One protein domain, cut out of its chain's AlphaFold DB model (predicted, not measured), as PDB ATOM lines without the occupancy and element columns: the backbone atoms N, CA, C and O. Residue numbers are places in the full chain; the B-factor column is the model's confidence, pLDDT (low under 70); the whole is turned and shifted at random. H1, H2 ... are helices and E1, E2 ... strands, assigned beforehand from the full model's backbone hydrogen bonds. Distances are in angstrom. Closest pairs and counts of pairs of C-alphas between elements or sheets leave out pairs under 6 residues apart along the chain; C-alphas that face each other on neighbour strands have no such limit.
ATOM      1  N   PHE A   2      22.885 -33.591  11.462       86.31
ATOM      2  CA  PHE A   2      22.030 -34.420  10.579       86.31
ATOM      3  C   PHE A   2      21.096 -35.378  11.335       86.31
ATOM      4  O   PHE A   2      19.902 -35.420  11.045       86.31
ATOM      5  N   HIS A   3      21.615 -36.123  12.315       85.44
ATOM      6  CA  HIS A   3      20.818 -37.079  13.091       85.44
ATOM      7  C   HIS A   3      19.702 -36.399  13.887       85.44
ATOM      8  O   HIS A   3      18.559 -36.843  13.817       85.44
ATOM      9  N   VAL A   4      20.006 -35.263  14.520       83.25
ATOM     10  CA  VAL A   4      19.016 -34.428  15.211       83.25
ATOM     11  C   VAL A   4      17.921 -33.990  14.238       83.25
ATOM     12  O   VAL A   4      16.744 -34.236  14.477       83.25
ATOM     13  N   CYS A   5      18.274 -33.429  13.075       87.38
ATOM     14  CA  CYS A   5      17.282 -33.055  12.062       87.38
ATOM     15  C   CYS A   5      16.455 -34.254  11.567       87.38
ATOM     16  O   CYS A   5      15.255 -34.116  11.335       87.38
ATOM     17  N   ASN A   6      17.070 -35.431  11.415       94.12
ATOM     18  CA  ASN A   6      16.385 -36.650  10.990       94.12
ATOM     19  C   ASN A   6      15.335 -37.082  12.023       94.12
ATOM     20  O   ASN A   6      14.184 -37.339  11.671       94.12
ATOM     21  N   GLN A   7      15.704 -37.092  13.301       87.56
ATOM     22  CA  GLN A   7      14.800 -37.418  14.397       87.56
ATOM     23  C   GLN A   7      13.660 -36.396  14.509       87.56
ATOM     24  O   GLN A   7      12.490 -36.774  14.497       87.56
ATOM     25  N   LEU A   8      13.991 -35.102  14.542       84.31
ATOM     26  CA  LEU A   8      13.026 -34.015  14.729       84.31
ATOM     27  C   LEU A   8      12.020 -33.899  13.582       84.31
ATOM     28  O   LEU A   8      10.821 -33.704  13.797       84.31
ATOM     29  N   PHE A   9      12.518 -33.939  12.347       89.56
ATOM     30  CA  PHE A   9      11.729 -33.548  11.185       89.56
ATOM     31  C   PHE A   9      11.256 -34.738  10.362       89.56
ATOM     32  O   PHE A   9      10.256 -34.600   9.662       89.56
ATOM     33  N   PHE A  10      11.922 -35.890  10.446       94.25
ATOM     34  CA  PHE A  10      11.697 -37.022   9.543       94.25
ATOM     35  C   PHE A  10      11.462 -38.350  10.268       94.25
ATOM     36  O   PHE A  10      11.509 -39.394   9.624       94.25
ATOM     37  N   SER A  11      11.196 -38.334  11.581       91.81
ATOM     38  CA  SER A  11      10.909 -39.544  12.371       91.81
ATOM     39  C   SER A  11      11.974 -40.636  12.197       91.81
ATOM     40  O   SER A  11      11.661 -41.823  12.132       91.81
ATOM     41  N   SER A  12      13.230 -40.212  12.058       94.31
ATOM     42  CA  SER A  12      14.393 -41.063  11.804       94.31
ATOM     43  C   SER A  12      14.397 -41.836  10.470       94.31
ATOM     44  O   SER A  12      15.284 -42.651  10.238       94.31
ATOM     45  N   GLU A  13      13.502 -41.551   9.520       96.75
ATOM     46  CA  GLU A  13      13.405 -42.292   8.247       96.75
ATOM     47  C   GLU A  13      14.643 -42.175   7.331       96.75
ATOM     48  O   GLU A  13      14.795 -42.961   6.392       96.75
ATOM     49  N   LEU A  14      15.539 -41.214   7.580       97.31
ATOM     50  CA  LEU A  14      16.723 -40.946   6.754       97.31
ATOM     51  C   LEU A  14      18.023 -41.541   7.313       97.31
ATOM     52  O   LEU A  14      19.098 -41.161   6.857       97.31
ATOM     53  N   GLU A  15      17.955 -42.483   8.257       95.25
ATOM     54  CA  GLU A  15      19.134 -43.101   8.899       95.25
ATOM     55  C   GLU A  15      20.154 -43.684   7.910       95.25
ATOM     56  O   GLU A  15      21.352 -43.679   8.175       95.25
ATOM     57  N   THR A  16      19.700 -44.164   6.750       95.00
ATOM     58  CA  THR A  16      20.578 -44.745   5.724       95.00
ATOM     59  C   THR A  16      21.230 -43.710   4.807       95.00
ATOM     60  O   THR A  16      21.985 -44.094   3.914       95.00
ATOM     61  N   CYS A  17      20.906 -42.424   4.951       96.75
ATOM     62  CA  CYS A  17      21.513 -41.362   4.154       96.75
ATOM     63  C   CYS A  17      22.846 -40.931   4.768       96.75
ATOM     64  O   CYS A  17      23.053 -41.011   5.976       96.75
ATOM     65  N   THR A  18      23.745 -40.421   3.934       94.50
ATOM     66  CA  THR A  18      25.038 -39.892   4.383       94.50
ATOM     67  C   THR A  18      25.099 -38.389   4.166       94.50
ATOM     68  O   THR A  18      24.750 -37.922   3.082       94.50
ATOM     69  N   LEU A  19      25.609 -37.652   5.152       93.44
ATOM     70  CA  LEU A  19      25.969 -36.244   5.013       93.44
ATOM     71  C   LEU A  19      27.473 -36.118   4.729       93.44
ATOM     72  O   LEU A  19      28.289 -36.751   5.392       93.44
ATOM     73  N   SER A  20      27.833 -35.295   3.750       87.56
ATOM     74  CA  SER A  20      29.221 -34.962   3.422       87.56
ATOM     75  C   SER A  20      29.370 -33.482   3.073       87.56
ATOM     76  O   SER A  20      28.389 -32.789   2.790       87.56
ATOM     77  N   TYR A  21      30.610 -32.999   3.072       86.81
ATOM     78  CA  TYR A  21      30.945 -31.601   2.832       86.81
ATOM     79  C   TYR A  21      31.878 -31.475   1.628       86.81
ATOM     80  O   TYR A  21      32.801 -32.272   1.463       86.81
ATOM     81  N   SER A  22      31.650 -30.471   0.783       84.44
ATOM     82  CA  SER A  22      32.448 -30.224  -0.419       84.44
ATOM     83  C   SER A  22      33.120 -28.859  -0.372       84.44
ATOM     84  O   SER A  22      32.459 -27.830  -0.231       84.44
ATOM     85  N   THR A  23      34.438 -28.847  -0.574       82.56
ATOM     86  CA  THR A  23      35.234 -27.627  -0.786       82.56
ATOM     87  C   THR A  23      35.176 -27.118  -2.226       82.56
ATOM     88  O   THR A  23      35.599 -25.996  -2.482       82.56
ATOM     89  N   LYS A  24      34.653 -27.926  -3.164       87.00
ATOM     90  CA  LYS A  24      34.639 -27.648  -4.614       87.00
ATOM     91  C   LYS A  24      33.260 -27.254  -5.156       87.00
ATOM     92  O   LYS A  24      33.125 -26.925  -6.331       87.00
ATOM     93  N   MET A  25      32.214 -27.337  -4.336       88.50
ATOM     94  CA  MET A  25      30.851 -26.981  -4.733       88.50
ATOM     95  C   MET A  25      30.615 -25.491  -4.472       88.50
ATOM     96  O   MET A  25      30.570 -25.087  -3.319       88.50
ATOM     97  N   HIS A  26      30.462 -24.676  -5.520       87.25
ATOM     98  CA  HIS A  26      30.340 -23.209  -5.396       87.25
ATOM     99  C   HIS A  26      29.040 -22.624  -5.970       87.25
ATOM    100  O   HIS A  26      28.793 -21.430  -5.832       87.25
ATOM    101  N   SER A  27      28.215 -23.434  -6.638       90.38
ATOM    102  CA  SER A  27      26.996 -22.966  -7.312       90.38
ATOM    103  C   SER A  27      25.728 -23.103  -6.470       90.38
ATOM    104  O   SER A  27      24.786 -22.341  -6.672       90.38
ATOM    105  N   VAL A  28      25.696 -24.065  -5.545       92.12
ATOM    106  CA  VAL A  28      24.573 -24.347  -4.638       92.12
ATOM    107  C   VAL A  28      25.107 -24.738  -3.263       92.12
ATOM    108  O   VAL A  28      26.163 -25.363  -3.169       92.12
ATOM    109  N   ALA A  29      24.402 -24.368  -2.196       92.12
ATOM    110  CA  ALA A  29      24.825 -24.669  -0.829       92.12
ATOM    111  C   ALA A  29      24.496 -26.095  -0.382       92.12
ATOM    112  O   ALA A  29      25.162 -26.618   0.508       92.12
ATOM    113  N   GLY A  30      23.516 -26.730  -1.023       94.69
ATOM    114  CA  GLY A  30      23.105 -28.100  -0.763       94.69
ATOM    115  C   GLY A  30      22.820 -28.844  -2.062       94.69
ATOM    116  O   GLY A  30      22.407 -28.242  -3.055       94.69
ATOM    117  N   LEU A  31      23.081 -30.147  -2.044       95.50
ATOM    118  CA  LEU A  31      22.744 -31.072  -3.116       95.50
ATOM    119  C   LEU A  31      22.364 -32.434  -2.534       95.50
ATOM    120  O   LEU A  31      23.138 -33.035  -1.789       95.50
ATOM    121  N   CYS A  32      21.213 -32.959  -2.943       96.44
ATOM    122  CA  CYS A  32      20.823 -34.343  -2.711       96.44
ATOM    123  C   CYS A  32      21.081 -35.205  -3.957       96.44
ATOM    124  O   CYS A  32      20.599 -34.912  -5.053       96.44
ATOM    125  N   ILE A  33      21.823 -36.298  -3.792       94.94
ATOM    126  CA  ILE A  33      22.160 -37.249  -4.852       94.94
ATOM    127  C   ILE A  33      21.375 -38.539  -4.617       94.94
ATOM    128  O   ILE A  33      21.526 -39.194  -3.585       94.94
ATOM    129  N   SER A  34      20.578 -38.937  -5.612       92.88
ATOM    130  CA  SER A  34      19.803 -40.186  -5.609       92.88
ATOM    131  C   SER A  34      20.693 -41.416  -5.877       92.88
ATOM    132  O   SER A  34      20.548 -42.124  -6.874       92.88
ATOM    133  N   SER A  35      21.678 -41.641  -5.009       92.25
ATOM    134  CA  SER A  35      22.550 -42.820  -4.983       92.25
ATOM    135  C   SER A  35      22.102 -43.810  -3.894       92.25
ATOM    136  O   SER A  35      21.065 -43.633  -3.252       92.25
ATOM    137  N   ARG A  36      22.834 -44.918  -3.716       92.69
ATOM    138  CA  ARG A  36      22.631 -45.852  -2.596       92.69
ATOM    139  C   ARG A  36      23.969 -46.069  -1.874       92.69
ATOM    140  O   ARG A  36      24.838 -46.701  -2.474       92.69
ATOM    141  N   PRO A  37      24.147 -45.575  -0.633       94.38
ATOM    142  CA  PRO A  37      23.208 -44.745   0.142       94.38
ATOM    143  C   PRO A  37      22.933 -43.385  -0.524       94.38
ATOM    144  O   PRO A  37      23.768 -42.916  -1.292       94.38
ATOM    145  N   ILE A  38      21.775 -42.774  -0.237       97.12
ATOM    146  CA  ILE A  38      21.447 -41.408  -0.689       97.12
ATOM    147  C   ILE A  38      22.432 -40.444  -0.028       97.12
ATOM    148  O   ILE A  38      22.652 -40.515   1.184       97.12
ATOM    149  N   GLN A  39      23.017 -39.546  -0.815       97.12
ATOM    150  CA  GLN A  39      24.031 -38.616  -0.324       97.12
ATOM    151  C   GLN A  39      23.475 -37.201  -0.271       97.12
ATOM    152  O   GLN A  39      22.940 -36.699  -1.256       97.12
ATOM    153  N   ILE A  40      23.650 -36.551   0.871       96.69
ATOM    154  CA  ILE A  40      23.467 -35.116   1.033       96.69
ATOM    155  C   ILE A  40      24.858 -34.494   1.078       96.69
ATOM    156  O   ILE A  40      25.718 -34.910   1.857       96.69
ATOM    157  N   VAL A  41      25.083 -33.514   0.214       93.62
ATOM    158  CA  VAL A  41      26.348 -32.793   0.104       93.62
ATOM    159  C   VAL A  41      26.095 -31.330   0.418       93.62
ATOM    160  O   VAL A  41      25.199 -30.711  -0.150       93.62
ATOM    161  N   LEU A  42      26.904 -30.775   1.311       91.62
ATOM    162  CA  LEU A  42      26.850 -29.384   1.734       91.62
ATOM    163  C   LEU A  42      28.097 -28.629   1.252       91.62
ATOM    164  O   LEU A  42      29.216 -29.138   1.326       91.62
ATOM    165  N   SER A  43      27.922 -27.421   0.714       88.69
ATOM    166  CA  SER A  43      29.036 -26.590   0.231       88.69
ATOM    167  C   SER A  43      29.693 -25.866   1.394       88.69
ATOM    168  O   SER A  43      29.093 -24.962   1.973       88.69
ATOM    169  N   LEU A  44      30.956 -26.175   1.680       81.94
ATOM    170  CA  LEU A  44      31.718 -25.427   2.684       81.94
ATOM    171  C   LEU A  44      31.927 -23.971   2.266       81.94
ATOM    172  O   LEU A  44      31.875 -23.077   3.105       81.94
ATOM    173  N   ALA A  45      32.124 -23.731   0.967       82.25
ATOM    174  CA  ALA A  45      32.367 -22.395   0.439       82.25
ATOM    175  C   ALA A  45      31.174 -21.453   0.648       82.25
ATOM    176  O   ALA A  45      31.378 -20.277   0.923       82.25
ATOM    177  N   LEU A  46      29.947 -21.960   0.516       82.81
ATOM    178  CA  LEU A  46      28.745 -21.140   0.644       82.81
ATOM    179  C   LEU A  46      28.215 -21.112   2.076       82.81
ATOM    180  O   LEU A  46      27.811 -20.054   2.539       82.81
ATOM    181  N   ILE A  47      28.243 -22.239   2.794       76.06
ATOM    182  CA  ILE A  47      27.677 -22.347   4.148       76.06
ATOM    183  C   ILE A  47      28.402 -21.455   5.154       76.06
ATOM    184  O   ILE A  47      27.756 -20.920   6.053       76.06
ATOM    185  N   TYR A  48      29.707 -21.239   4.985       70.44
ATOM    186  CA  TYR A  48      30.471 -20.355   5.866       70.44
ATOM    187  C   TYR A  48      29.991 -18.893   5.824       70.44
ATOM    188  O   TYR A  48      30.109 -18.166   6.804       70.44
ATOM    189  N   GLU A  49      29.408 -18.454   4.706       71.19
ATOM    190  CA  GLU A  49      28.851 -17.101   4.572       71.19
ATOM    191  C   GLU A  49      27.395 -17.010   5.066       71.19
ATOM    192  O   GLU A  49      26.751 -15.965   4.956       71.19
ATOM    193  N   THR A  50      26.857 -18.105   5.615       69.69
ATOM    194  CA  THR A  50      25.465 -18.211   6.056       69.69
ATOM    195  C   THR A  50      25.330 -18.296   7.572       69.69
ATOM    196  O   THR A  50      26.253 -18.655   8.296       69.69
ATOM    197  N   THR A  51      24.140 -17.972   8.076       77.00
ATOM    198  CA  THR A  51      23.820 -18.162   9.497       77.00
ATOM    199  C   THR A  51      23.519 -19.631   9.801       77.00
ATOM    200  O   THR A  51      23.109 -20.377   8.912       77.00
ATOM    201  N   GLN A  52      23.596 -20.036  11.073       75.31
ATOM    202  CA  GLN A  52      23.158 -21.371  11.510       75.31
ATOM    203  C   GLN A  52      21.713 -21.680  11.073       75.31
ATOM    204  O   GLN A  52      21.400 -22.803  10.684       75.31
ATOM    205  N   PHE A  53      20.836 -20.671  11.067       77.62
ATOM    206  CA  PHE A  53      19.461 -20.810  10.589       77.62
ATOM    207  C   PHE A  53      19.383 -21.144   9.088       77.62
ATOM    208  O   PHE A  53      18.610 -22.011   8.683       77.62
ATOM    209  N   GLU A  54      20.201 -20.496   8.258       80.06
ATOM    210  CA  GLU A  54      20.271 -20.768   6.814       80.06
ATOM    211  C   GLU A  54      20.922 -22.123   6.507       80.06
ATOM    212  O   GLU A  54      20.472 -22.831   5.602       80.06
ATOM    213  N   LEU A  55      21.917 -22.531   7.300       83.44
ATOM    214  CA  LEU A  55      22.492 -23.873   7.243       83.44
ATOM    215  C   LEU A  55      21.430 -24.943   7.524       83.44
ATOM    216  O   LEU A  55      21.272 -25.869   6.729       83.44
ATOM    217  N   VAL A  56      20.660 -24.795   8.605       86.38
ATOM    218  CA  VAL A  56      19.581 -25.735   8.944       86.38
ATOM    219  C   VAL A  56      18.506 -25.747   7.854       86.38
ATOM    220  O   VAL A  56      18.112 -26.824   7.415       86.38
ATOM    221  N   ASN A  57      18.077 -24.589   7.338       88.69
ATOM    222  CA  ASN A  57      17.131 -24.542   6.213       88.69
ATOM    223  C   ASN A  57      17.666 -25.280   4.977       88.69
ATOM    224  O   ASN A  57      16.916 -26.012   4.333       88.69
ATOM    225  N   THR A  58      18.950 -25.097   4.653       92.88
ATOM    226  CA  THR A  58      19.605 -25.744   3.508       92.88
ATOM    227  C   THR A  58      19.695 -27.252   3.708       92.88
ATOM    228  O   THR A  58      19.314 -28.012   2.824       92.88
ATOM    229  N   LEU A  59      20.135 -27.708   4.881       94.00
ATOM    230  CA  LEU A  59      20.206 -29.133   5.185       94.00
ATOM    231  C   LEU A  59      18.822 -29.782   5.093       94.00
ATOM    232  O   LEU A  59      18.658 -30.796   4.418       94.00
ATOM    233  N   VAL A  60      17.814 -29.188   5.733       95.94
ATOM    234  CA  VAL A  60      16.465 -29.760   5.757       95.94
ATOM    235  C   VAL A  60      15.812 -29.720   4.370       95.94
ATOM    236  O   VAL A  60      15.077 -30.645   4.029       95.94
ATOM    237  N   HIS A  61      16.129 -28.727   3.529       97.06
ATOM    238  CA  HIS A  61      15.742 -28.724   2.114       97.06
ATOM    239  C   HIS A  61      16.223 -29.997   1.401       97.06
ATOM    240  O   HIS A  61      15.431 -30.682   0.750       97.06
ATOM    241  N   GLU A  62      17.506 -30.339   1.543       97.69
ATOM    242  CA  GLU A  62      18.072 -31.533   0.909       97.69
ATOM    243  C   GLU A  62      17.572 -32.834   1.562       97.69
ATOM    244  O   GLU A  62      17.388 -33.840   0.879       97.69
ATOM    245  N   MET A  63      17.266 -32.823   2.863       98.00
ATOM    246  CA  MET A  63      16.640 -33.964   3.546       98.00
ATOM    247  C   MET A  63      15.199 -34.214   3.079       98.00
ATOM    248  O   MET A  63      14.782 -35.368   2.992       98.00
ATOM    249  N   CYS A  64      14.448 -33.172   2.698       97.31
ATOM    250  CA  CYS A  64      13.148 -33.344   2.045       97.31
ATOM    251  C   CYS A  64      13.290 -34.097   0.715       97.31
ATOM    252  O   CYS A  64      12.509 -35.012   0.464       97.31
ATOM    253  N   HIS A  65      14.302 -33.783  -0.105       96.00
ATOM    254  CA  HIS A  65      14.600 -34.566  -1.317       96.00
ATOM    255  C   HIS A  65      14.965 -36.012  -0.978       96.00
ATOM    256  O   HIS A  65      14.423 -36.945  -1.574       96.00
ATOM    257  N   ALA A  66      15.828 -36.203   0.023       96.94
ATOM    258  CA  ALA A  66      16.244 -37.528   0.468       96.94
ATOM    259  C   ALA A  66      15.055 -38.394   0.908       96.94
ATOM    260  O   ALA A  66      15.012 -39.571   0.558       96.94
ATOM    261  N   LEU A  67      14.059 -37.824   1.597       96.88
ATOM    262  CA  LEU A  67      12.851 -38.547   2.001       96.88
ATOM    263  C   LEU A  67      12.058 -39.066   0.799       96.88
ATOM    264  O   LEU A  67      11.670 -40.235   0.780       96.88
ATOM    265  N   ILE A  68      11.852 -38.227  -0.217       95.06
ATOM    266  CA  ILE A  68      11.139 -38.625  -1.438       95.06
ATOM    267  C   ILE A  68      11.897 -39.750  -2.157       95.06
ATOM    268  O   ILE A  68      11.302 -40.765  -2.533       95.06
ATOM    269  N   PHE A  69      13.225 -39.635  -2.273       94.25
ATOM    270  CA  PHE A  69      14.066 -40.687  -2.854       94.25
ATOM    271  C   PHE A  69      14.042 -41.988  -2.039       94.25
ATOM    272  O   PHE A  69      13.929 -43.070  -2.622       94.25
ATOM    273  N   GLN A  70      14.105 -41.899  -0.708       94.56
ATOM    274  CA  GLN A  70      14.079 -43.044   0.204       94.56
ATOM    275  C   GLN A  70      12.760 -43.814   0.079       94.56
ATOM    276  O   GLN A  70      12.765 -45.040  -0.062       94.56
ATOM    277  N   ARG A  71      11.636 -43.089   0.046       94.12
ATOM    278  CA  ARG A  71      10.289 -43.653  -0.128       94.12
ATOM    279  C   ARG A  71       9.999 -44.110  -1.558       94.12
ATOM    280  O   ARG A  71       9.001 -44.787  -1.788       94.12
ATOM    281  N   ARG A  72      10.896 -43.811  -2.507       89.62
ATOM    282  CA  ARG A  72      10.750 -44.105  -3.943       89.62
ATOM    283  C   ARG A  72       9.468 -43.508  -4.526       89.62
ATOM    284  O   ARG A  72       8.843 -44.101  -5.405       89.62
ATOM    285  N   GLU A  73       9.080 -42.345  -4.024       86.62
ATOM    286  CA  GLU A  73       7.926 -41.609  -4.518       86.62
ATOM    287  C   GLU A  73       8.342 -40.766  -5.731       86.62
ATOM    288  O   GLU A  73       9.440 -40.213  -5.780       86.62
ATOM    289  N   TYR A  74       7.467 -40.685  -6.735       78.00
ATOM    290  CA  TYR A  74       7.657 -39.821  -7.897       78.00
ATOM    291  C   TYR A  74       6.466 -38.881  -8.017       78.00
ATOM    292  O   TYR A  74       5.327 -39.328  -8.141       78.00
ATOM    293  N   ASP A  75       6.732 -37.581  -7.999       73.00
ATOM    294  CA  ASP A  75       5.708 -36.539  -8.044       73.00
ATOM    295  C   ASP A  75       5.614 -35.834  -9.407       73.00
ATOM    296  O   ASP A  75       4.895 -34.844  -9.548       73.00
ATOM    297  N   GLY A  76       6.292 -36.356 -10.437       72.25
ATOM    298  CA  GLY A  76       6.205 -35.820 -11.797       72.25
ATOM    299  C   GLY A  76       7.040 -34.569 -12.049       72.25
ATOM    300  O   GLY A  76       7.018 -34.055 -13.169       72.25
ATOM    301  N   VAL A  77       7.765 -34.058 -11.048       80.38
ATOM    302  CA  VAL A  77       8.430 -32.756 -11.147       80.38
ATOM    303  C   VAL A  77       9.932 -32.919 -11.365       80.38
ATOM    304  O   VAL A  77      10.636 -33.590 -10.619       80.38
ATOM    305  N   ARG A  78      10.438 -32.290 -12.433       73.94
ATOM    306  CA  ARG A  78      11.827 -32.445 -12.891       73.94
ATOM    307  C   ARG A  78      12.868 -31.854 -11.932       73.94
ATOM    308  O   ARG A  78      13.995 -32.337 -11.931       73.94
ATOM    309  N   ASP A  79      12.522 -30.814 -11.177       77.38
ATOM    310  CA  ASP A  79      13.417 -30.188 -10.189       77.38
ATOM    311  C   ASP A  79      13.310 -30.813  -8.786       77.38
ATOM    312  O   ASP A  79      14.082 -30.454  -7.904       77.38
ATOM    313  N   GLY A  80      12.405 -31.782  -8.594       83.31
ATOM    314  CA  GLY A  80      12.209 -32.485  -7.324       83.31
ATOM    315  C   GLY A  80      11.369 -31.728  -6.290       83.31
ATOM    316  O   GLY A  80      11.171 -32.242  -5.193       83.31
ATOM    317  N   HIS A  81      10.840 -30.537  -6.603       90.19
ATOM    318  CA  HIS A  81      10.036 -29.729  -5.670       90.19
ATOM    319  C   HIS A  81       8.523 -29.852  -5.912       90.19
ATOM    320  O   HIS A  81       7.799 -28.850  -5.890       90.19
ATOM    321  N   GLY A  82       8.019 -31.060  -6.178       89.94
ATOM    322  CA  GLY A  82       6.590 -31.282  -6.391       89.94
ATOM    323  C   GLY A  82       5.761 -31.326  -5.101       89.94
ATOM    324  O   GLY A  82       6.240 -30.979  -4.017       89.94
ATOM    325  N   PRO A  83       4.466 -31.696  -5.191       91.75
ATOM    326  CA  PRO A  83       3.528 -31.591  -4.070       91.75
ATOM    327  C   PRO A  83       3.954 -32.341  -2.803       91.75
ATOM    328  O   PRO A  83       3.675 -31.868  -1.700       91.75
ATOM    329  N   LEU A  84       4.638 -33.480  -2.945       92.44
ATOM    330  CA  LEU A  84       5.100 -34.284  -1.811       92.44
ATOM    331  C   LEU A  84       6.242 -33.582  -1.077       92.44
ATOM    332  O   LEU A  84       6.162 -33.383   0.137       92.44
ATOM    333  N   TRP A  85       7.245 -33.113  -1.823       95.12
ATOM    334  CA  TRP A  85       8.330 -32.301  -1.280       95.12
ATOM    335  C   TRP A  85       7.786 -31.038  -0.595       95.12
ATOM    336  O   TRP A  85       8.121 -30.742   0.554       95.12
ATOM    337  N   PHE A  86       6.872 -30.326  -1.265       93.25
ATOM    338  CA  PHE A  86       6.284 -29.091  -0.744       93.25
ATOM    339  C   PHE A  86       5.469 -29.327   0.532       93.25
ATOM    340  O   PHE A  86       5.548 -28.529   1.464       93.25
ATOM    341  N   SER A  87       4.718 -30.430   0.609       92.12
ATOM    342  CA  SER A  87       3.967 -30.809   1.810       92.12
ATOM    343  C   SER A  87       4.889 -30.993   3.018       92.12
ATOM    344  O   SER A  87       4.584 -30.477   4.097       92.12
ATOM    345  N   GLN A  88       6.039 -31.649   2.836       95.12
ATOM    346  CA  GLN A  88       7.014 -31.827   3.913       95.12
ATOM    347  C   GLN A  88       7.648 -30.504   4.334       95.12
ATOM    348  O   GLN A  88       7.623 -30.171   5.519       95.12
ATOM    349  N   ALA A  89       8.129 -29.711   3.374       93.75
ATOM    350  CA  ALA A  89       8.711 -28.402   3.657       93.75
ATOM    351  C   ALA A  89       7.722 -27.478   4.392       93.75
ATOM    352  O   ALA A  89       8.082 -26.844   5.382       93.75
ATOM    353  N   MET A  90       6.454 -27.439   3.966       90.38
ATOM    354  CA  MET A  90       5.427 -26.616   4.610       90.38
ATOM    355  C   MET A  90       5.060 -27.112   6.004       90.38
ATOM    356  O   MET A  90       4.944 -26.291   6.911       90.38
ATOM    357  N   ARG A  91       4.919 -28.430   6.204       92.75
ATOM    358  CA  ARG A  91       4.701 -29.005   7.539       92.75
ATOM    359  C   ARG A  91       5.827 -28.593   8.482       92.75
ATOM    360  O   ARG A  91       5.549 -28.120   9.581       92.75
ATOM    361  N   ILE A  92       7.079 -28.739   8.048       90.00
ATOM    362  CA  ILE A  92       8.246 -28.400   8.865       90.00
ATOM    363  C   ILE A  92       8.275 -26.896   9.163       90.00
ATOM    364  O   ILE A  92       8.382 -26.511  10.323       90.00
ATOM    365  N   ASN A  93       8.080 -26.035   8.161       87.38
ATOM    366  CA  ASN A  93       8.013 -24.586   8.374       87.38
ATOM    367  C   ASN A  93       6.915 -24.196   9.381       87.38
ATOM    368  O   ASN A  93       7.152 -23.382  10.270       87.38
ATOM    369  N   SER A  94       5.717 -24.782   9.273       80.69
ATOM    370  CA  SER A  94       4.592 -24.477  10.169       80.69
ATOM    371  C   SER A  94       4.796 -24.989  11.593       80.69
ATOM    372  O   SER A  94       4.395 -24.315  12.541       80.69
ATOM    373  N   CYS A  95       5.391 -26.170  11.759       79.25
ATOM    374  CA  CYS A  95       5.603 -26.769  13.074       79.25
ATOM    375  C   CYS A  95       6.835 -26.206  13.792       79.25
ATOM    376  O   CYS A  95       6.793 -26.090  15.012       79.25
ATOM    377  N   PHE A  96       7.894 -25.867  13.047       78.56
ATOM    378  CA  PHE A  96       9.229 -25.594  13.589       78.56
ATOM    379  C   PHE A  96       9.763 -24.185  13.273       78.56
ATOM    380  O   PHE A  96      10.883 -23.849  13.644       78.56
ATOM    381  N   GLY A  97       8.999 -23.344  12.570       77.81
ATOM    382  CA  GLY A  97       9.405 -21.966  12.269       77.81
ATOM    383  C   GLY A  97      10.559 -21.834  11.265       77.81
ATOM    384  O   GLY A  97      11.087 -20.733  11.083       77.81
ATOM    385  N   LEU A  98      10.942 -22.928  10.593       85.62
ATOM    386  CA  LEU A  98      11.898 -22.906   9.483       85.62
ATOM    387  C   LEU A  98      11.336 -22.111   8.291       85.62
ATOM    388  O   LEU A  98      10.141 -21.815   8.199       85.62
ATOM    389  N   LYS A  99      12.225 -21.744   7.364       88.75
ATOM    390  CA  LYS A  99      11.882 -20.988   6.149       88.75
ATOM    391  C   LYS A  99      12.354 -21.712   4.892       88.75
ATOM    392  O   LYS A  99      12.904 -21.100   3.981       88.75
ATOM    393  N   ILE A 100      12.114 -23.017   4.829       92.06
ATOM    394  CA  ILE A 100      12.454 -23.844   3.671       92.06
ATOM    395  C   ILE A 100      11.636 -23.370   2.465       92.06
ATOM    396  O   ILE A 100      10.412 -23.231   2.537       92.06
ATOM    397  N   THR A 101      12.314 -23.141   1.342       92.56
ATOM    398  CA  THR A 101      11.685 -22.757   0.071       92.56
ATOM    399  C   THR A 101      12.112 -23.710  -1.033       92.56
ATOM    400  O   THR A 101      13.147 -24.356  -0.917       92.56
ATOM    401  N   LYS A 102      11.356 -23.759  -2.136       92.19
ATOM    402  CA  LYS A 102      11.736 -24.517  -3.344       92.19
ATOM    403  C   LYS A 102      13.004 -23.992  -4.036       92.19
ATOM    404  O   LYS A 102      13.450 -24.563  -5.019       92.19
ATOM    405  N   TYR A 103      13.546 -22.857  -3.601       92.25
ATOM    406  CA  TYR A 103      14.760 -22.294  -4.174       92.25
ATOM    407  C   TYR A 103      15.970 -22.752  -3.369       92.25
ATOM    408  O   TYR A 103      16.006 -22.573  -2.153       92.25
ATOM    409  N   HIS A 104      16.962 -23.303  -4.063       90.75
ATOM    410  CA  HIS A 104      18.261 -23.593  -3.468       90.75
ATOM    411  C   HIS A 104      19.002 -22.288  -3.163       90.75
ATOM    412  O   HIS A 104      18.921 -21.319  -3.924       90.75
ATOM    413  N   TYR A 105      19.738 -22.281  -2.056       87.56
ATOM    414  CA  TYR A 105      20.685 -21.219  -1.745       87.56
ATOM    415  C   TYR A 105      21.958 -21.389  -2.603       87.56
ATOM    416  O   TYR A 105      22.384 -22.531  -2.797       87.56
ATOM    417  N   PRO A 106      22.590 -20.312  -3.107       88.56
ATOM    418  CA  PRO A 106      22.216 -18.907  -2.945       88.56
ATOM    419  C   PRO A 106      20.965 -18.537  -3.745       88.56
ATOM    420  O   PRO A 106      20.848 -18.832  -4.934       88.56
ATOM    421  N   ILE A 107      20.029 -17.845  -3.092       87.31
ATOM    422  CA  ILE A 107      18.780 -17.417  -3.724       87.31
ATOM    423  C   ILE A 107      19.044 -16.131  -4.516       87.31
ATOM    424  O   ILE A 107      19.415 -15.099  -3.959       87.31
ATOM    425  N   LYS A 132       4.131 -21.489  16.570       51.06
ATOM    426  CA  LYS A 132       4.833 -21.802  17.822       51.06
ATOM    427  C   LYS A 132       6.208 -21.122  17.837       51.06
ATOM    428  O   LYS A 132       6.843 -21.021  16.787       51.06
ATOM    429  N   THR A 133       6.650 -20.630  18.993       51.53
ATOM    430  CA  THR A 133       7.988 -20.025  19.150       51.53
ATOM    431  C   THR A 133       9.078 -21.102  19.178       51.53
ATOM    432  O   THR A 133       8.784 -22.274  19.410       51.53
ATOM    433  N   ILE A 134      10.339 -20.721  18.940       46.16
ATOM    434  CA  ILE A 134      11.487 -21.646  18.996       46.16
ATOM    435  C   ILE A 134      11.591 -22.302  20.380       46.16
ATOM    436  O   ILE A 134      11.840 -23.500  20.455       46.16
ATOM    437  N   GLU A 135      11.309 -21.568  21.461       48.75
ATOM    438  CA  GLU A 135      11.286 -22.127  22.819       48.75
ATOM    439  C   GLU A 135      10.198 -23.202  22.972       48.75
ATOM    440  O   GLU A 135      10.446 -24.268  23.520       48.75
ATOM    441  N   GLN A 136       9.013 -22.976  22.395       50.69
ATOM    442  CA  GLN A 136       7.923 -23.959  22.413       50.69
ATOM    443  C   GLN A 136       8.239 -25.203  21.580       50.69
ATOM    444  O   GLN A 136       7.711 -26.274  21.852       50.69
ATOM    445  N   ILE A 137       9.061 -25.067  20.542       50.31
ATOM    446  CA  ILE A 137       9.517 -26.191  19.724       50.31
ATOM    447  C   ILE A 137      10.551 -27.020  20.487       50.31
ATOM    448  O   ILE A 137      10.476 -28.239  20.438       50.31
ATOM    449  N   ILE A 138      11.459 -26.388  21.233       50.06
ATOM    450  CA  ILE A 138      12.429 -27.091  22.086       50.06
ATOM    451  C   ILE A 138      11.701 -27.968  23.119       50.06
ATOM    452  O   ILE A 138      11.998 -29.158  23.215       50.06
ATOM    453  N   ASP A 139      10.670 -27.430  23.776       48.75
ATOM    454  CA  ASP A 139       9.862 -28.163  24.765       48.75
ATOM    455  C   ASP A 139       9.014 -29.299  24.156       48.75
ATOM    456  O   ASP A 139       8.699 -30.280  24.827       48.75
ATOM    457  N   ILE A 140       8.597 -29.183  22.889       46.12
ATOM    458  CA  ILE A 140       7.732 -30.180  22.226       46.12
ATOM    459  C   ILE A 140       8.502 -31.421  21.800       46.12
ATOM    460  O   ILE A 140       7.911 -32.500  21.712       46.12
ATOM    461  N   VAL A 141       9.776 -31.259  21.456       51.22
ATOM    462  CA  VAL A 141      10.541 -32.317  20.796       51.22
ATOM    463  C   VAL A 141      11.575 -32.952  21.725       51.22
ATOM    464  O   VAL A 141      12.359 -33.774  21.264       51.22
ATOM    465  N   ASP A 142      11.515 -32.608  23.019       54.09
ATOM    466  CA  ASP A 142      12.367 -33.128  24.100       54.09
ATOM    467  C   ASP A 142      13.839 -33.172  23.678       54.09
ATOM    468  O   ASP A 142      14.523 -34.192  23.770       54.09
ATOM    469  N   LEU A 143      14.293 -32.054  23.100       58.38
ATOM    470  CA  LEU A 143      15.675 -31.904  22.676       58.38
ATOM    471  C   LEU A 143      16.569 -31.962  23.906       58.38
ATOM    472  O   LEU A 143      16.454 -31.133  24.808       58.38
ATOM    473  N   THR A 144      17.481 -32.926  23.927       59.62
ATOM    474  CA  THR A 144      18.464 -33.023  24.995       59.62
ATOM    475  C   THR A 144      19.525 -31.940  24.825       59.62
ATOM    476  O   THR A 144      19.783 -31.454  23.719       59.62
ATOM    477  N   ASP A 145      20.218 -31.600  25.913       59.78
ATOM    478  CA  ASP A 145      21.405 -30.740  25.834       59.78
ATOM    479  C   ASP A 145      22.430 -31.296  24.828       59.78
ATOM    480  O   ASP A 145      23.097 -30.527  24.139       59.78
ATOM    481  N   GLN A 146      22.506 -32.623  24.680       61.31
ATOM    482  CA  GLN A 146      23.374 -33.276  23.702       61.31
ATOM    483  C   GLN A 146      22.938 -32.998  22.258       61.31
ATOM    484  O   GLN A 146      23.792 -32.750  21.415       61.31
ATOM    485  N   ASP A 147      21.637 -32.960  21.968       58.28
ATOM    486  CA  ASP A 147      21.132 -32.647  20.626       58.28
ATOM    487  C   ASP A 147      21.437 -31.196  20.226       58.28
ATOM    488  O   ASP A 147      21.783 -30.903  19.078       58.28
ATOM    489  N   ILE A 148      21.350 -30.273  21.189       59.31
ATOM    490  CA  ILE A 148      21.740 -28.871  21.001       59.31
ATOM    491  C   ILE A 148      23.256 -28.776  20.790       59.31
ATOM    492  O   ILE A 148      23.711 -28.092  19.868       59.31
ATOM    493  N   ILE A 149      24.039 -29.499  21.596       58.41
ATOM    494  CA  ILE A 149      25.493 -29.591  21.441       58.41
ATOM    495  C   ILE A 149      25.834 -30.115  20.046       58.41
ATOM    496  O   ILE A 149      26.571 -29.444  19.338       58.41
ATOM    497  N   ASP A 150      25.231 -31.202  19.575       62.75
ATOM    498  CA  ASP A 150      25.494 -31.786  18.254       62.75
ATOM    499  C   ASP A 150      25.108 -30.856  17.091       62.75
ATOM    500  O   ASP A 150      25.652 -30.958  15.987       62.75
ATOM    501  N   LEU A 151      24.157 -29.939  17.293       59.91
ATOM    502  CA  LEU A 151      23.852 -28.871  16.333       59.91
ATOM    503  C   LEU A 151      24.921 -27.770  16.316       59.91
ATOM    504  O   LEU A 151      25.129 -27.145  15.277       59.91
ATOM    505  N   THR A 152      25.586 -27.524  17.446       56.72
ATOM    506  CA  THR A 152      26.649 -26.512  17.582       56.72
ATOM    507  C   THR A 152      28.053 -27.051  17.285       56.72
ATOM    508  O   THR A 152      28.861 -26.330  16.708       56.72
ATOM    509  N   VAL A 153      28.341 -28.316  17.601       59.91
ATOM    510  CA  VAL A 153      29.635 -28.980  17.375       59.91
ATOM    511  C   VAL A 153      29.903 -29.145  15.887       59.91
ATOM    512  O   VAL A 153      30.972 -28.751  15.440       59.91
ATOM    513  N   ASP A 154      28.918 -29.586  15.095       62.28
ATOM    514  CA  ASP A 154      29.078 -29.670  13.634       62.28
ATOM    515  C   ASP A 154      29.429 -28.301  13.024       62.28
ATOM    516  O   ASP A 154      30.180 -28.219  12.056       62.28
ATOM    517  N   PHE A 155      28.912 -27.210  13.596       58.97
ATOM    518  CA  PHE A 155      29.240 -25.856  13.151       58.97
ATOM    519  C   PHE A 155      30.673 -25.455  13.538       58.97
ATOM    520  O   PHE A 155      31.407 -24.915  12.711       58.97
ATOM    521  N   LEU A 156      31.101 -25.771  14.764       58.78
ATOM    522  CA  LEU A 156      32.472 -25.534  15.230       58.78
ATOM    523  C   LEU A 156      33.503 -26.375  14.462       58.78
ATOM    524  O   LEU A 156      34.582 -25.876  14.150       58.78
ATOM    525  N   ASP A 157      33.179 -27.620  14.115       64.31
ATOM    526  CA  ASP A 157      34.039 -28.489  13.311       64.31
ATOM    527  C   ASP A 157      34.184 -27.954  11.882       64.31
ATOM    528  O   ASP A 157      35.292 -27.935  11.341       64.31
ATOM    529  N   ILE A 158      33.106 -27.425  11.287       61.81
ATOM    530  CA  ILE A 158      33.169 -26.706  10.002       61.81
ATOM    531  C   ILE A 158      34.112 -25.493  10.101       61.81
ATOM    532  O   ILE A 158      34.949 -25.291   9.214       61.81
ATOM    533  N   GLU A 159      34.031 -24.700  11.176       61.50
ATOM    534  CA  GLU A 159      34.950 -23.574  11.401       61.50
ATOM    535  C   GLU A 159      36.409 -24.028  11.593       61.50
ATOM    536  O   GLU A 159      37.329 -23.406  11.052       61.50
ATOM    537  N   GLN A 160      36.649 -25.123  12.320       62.38
ATOM    538  CA  GLN A 160      37.991 -25.668  12.548       62.38
ATOM    539  C   GLN A 160      38.619 -26.252  11.278       62.38
ATOM    540  O   GLN A 160      39.793 -25.980  11.007       62.38
ATOM    541  N   ILE A 161      37.853 -26.993  10.467       60.16
ATOM    542  CA  ILE A 161      38.290 -27.477   9.147       60.16
ATOM    543  C   ILE A 161      38.802 -26.299   8.310       60.16
ATOM    544  O   ILE A 161      39.869 -26.391   7.704       60.16
ATOM    545  N   ASN A 162      38.116 -25.154   8.353       57.31
ATOM    546  CA  ASN A 162      38.556 -23.947   7.660       57.31
ATOM    547  C   ASN A 162      39.845 -23.346   8.248       57.31
ATOM    548  O   ASN A 162      40.701 -22.902   7.492       57.31
ATOM    549  N   GLN A 163      40.052 -23.348   9.569       56.88
ATOM    550  CA  GLN A 163      41.327 -22.882  10.144       56.88
ATOM    551  C   GLN A 163      42.521 -23.740   9.696       56.88
ATOM    552  O   GLN A 163      43.628 -23.220   9.515       56.88
ATOM    553  N   VAL A 164      42.304 -25.043   9.507       55.91
ATOM    554  CA  VAL A 164      43.314 -25.963   8.972       55.91
ATOM    555  C   VAL A 164      43.532 -25.705   7.477       55.91
ATOM    556  O   VAL A 164      44.677 -25.548   7.057       55.91
ATOM    557  N   ASP A 165      42.471 -25.552   6.683       51.97
ATOM    558  CA  ASP A 165      42.578 -25.337   5.232       51.97
ATOM    559  C   ASP A 165      43.040 -23.918   4.850       51.97
ATOM    560  O   ASP A 165      43.711 -23.735   3.839       51.97
ATOM    561  N   LEU A 166      42.785 -22.894   5.673       45.81
ATOM    562  CA  LEU A 166      43.365 -21.551   5.512       45.81
ATOM    563  C   LEU A 166      44.888 -21.565   5.695       45.81
ATOM    564  O   LEU A 166      45.583 -20.788   5.042       45.81
ATOM    565  N   LYS A 167      45.421 -22.467   6.534       44.47
ATOM    566  CA  LYS A 167      46.871 -22.707   6.623       44.47
ATOM    567  C   LYS A 167      47.400 -23.481   5.412       44.47
ATOM    568  O   LYS A 167      48.535 -23.247   5.005       44.47
ATOM    569  N   VAL A 168      46.594 -24.359   4.813       45.97
ATOM    570  CA  VAL A 168      46.968 -25.142   3.619       45.97
ATOM    571  C   VAL A 168      46.838 -24.326   2.321       45.97
ATOM    572  O   VAL A 168      47.650 -24.499   1.418       45.97
ATOM    573  N   LYS A 169      45.931 -23.340   2.249       39.38
ATOM    574  CA  LYS A 169      45.761 -22.404   1.114       39.38
ATOM    575  C   LYS A 169      46.954 -21.468   0.858       39.38
ATOM    576  O   LYS A 169      46.931 -20.721  -0.118       39.38
ATOM    577  N   GLN A 170      48.003 -21.511   1.685       41.53
ATOM    578  CA  GLN A 170      49.298 -20.886   1.385       41.53
ATOM    579  C   GLN A 170      50.248 -21.779   0.564       41.53
ATOM    580  O   GLN A 170      51.329 -21.326   0.193       41.53
TER     581      GLN A 170
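AT A GLANCE: This is residues 2 to 107 and 132 to 170 of the 177 residues of the protein "SprT-like domain-containing protein" of Spironucleus salmonicida (UniProt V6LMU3). A small three-stranded sheet has the long helix H3 packed over one face; H4 folds back on H3 and H1 crosses it. The long, kinked H6 reaches away past H1 as an arm, and short H5 meets the end of H4. The printed part has 145 residues with named elements in the order H1 E1 E2 E3 H2 H3 H4 H5 H6; the class is mostly helix and the sheet, E1 E3 E2, is mixed. It is compact, with radius of gyration of the C-alphas 15.4 A and spans of 47 by 38 by 28 A.

HOW THE PARTS SIT: Start at inner strand E3, residues 39 to 43. E1, residues 18 to 22, is parallel to it, with N 20 and O 40 at 2.9 A; E2, residues 30 to 33, makes an antiparallel hairpin with it, with N 33 and O 39 at 2.8 A, both within hydrogen-bond range. H3, residues 52 to 71, is on the sheet at a height of 8.7 A, giving two layers, a helix on one face of a sheet; its closest C-alphas to E2 are Glu 62 and Cys 32, 5.3 A. With residues 61 to 68 H3 touches residues 84 to 89 of H4, residues 83 to 96, a helical hairpin at a steep tilt of 40 degrees, closest C-alphas Cys 64 and Trp 85, 5.9 A. With residues 59 to 67 it touches H1, residues 2 to 10, at a steep 66 degrees, closest C-alphas Val 60 and Cys 5, 7.2 A. H6, residues 145 to 168, only just touches H1, with its residues 147 to 151 and 3 pairs of C-alphas within 8 A, closest Asp 147 and Val 4, 6.1 A. H5, residues 134 to 140, only just touches residues 95 to 96 of H4, also with 3 pairs, closest C-alphas Ile 137 and Phe 96, 6.2 A. Helix packing is mostly crossed, at no shallow tilt; H2, residues 44 to 47, only grazes the sheet. Every O i to N i+4 pair is within hydrogen-bond range in H1, H3, H4 and H5, and 17 of 20 in H6; H2 is too short for one.

IN THESE COORDINATES: Find C-alpha 2 at (22.030, -34.420, 10.579), where H1 begins. H3 runs 28.2 A from C-alpha 52 at (23.158, -21.371, 11.510), and H4 19.5 A. H6 runs 34.3 A, with a kink of 27 degrees near residue 152, to C-alpha 168 at (46.968, -25.142, 3.619).

THE WHOLE: The C-alphas farthest apart, of Gly 76 and Gln 170, are 47.5 A apart. Residues 108 to 131 are not printed, and C-alphas 107 and 132 stand 26.0 A apart across this cut. The link from H3 to H4 is long. Look for low pLDDT, under 70, at residue 50 and residues 132 to 170.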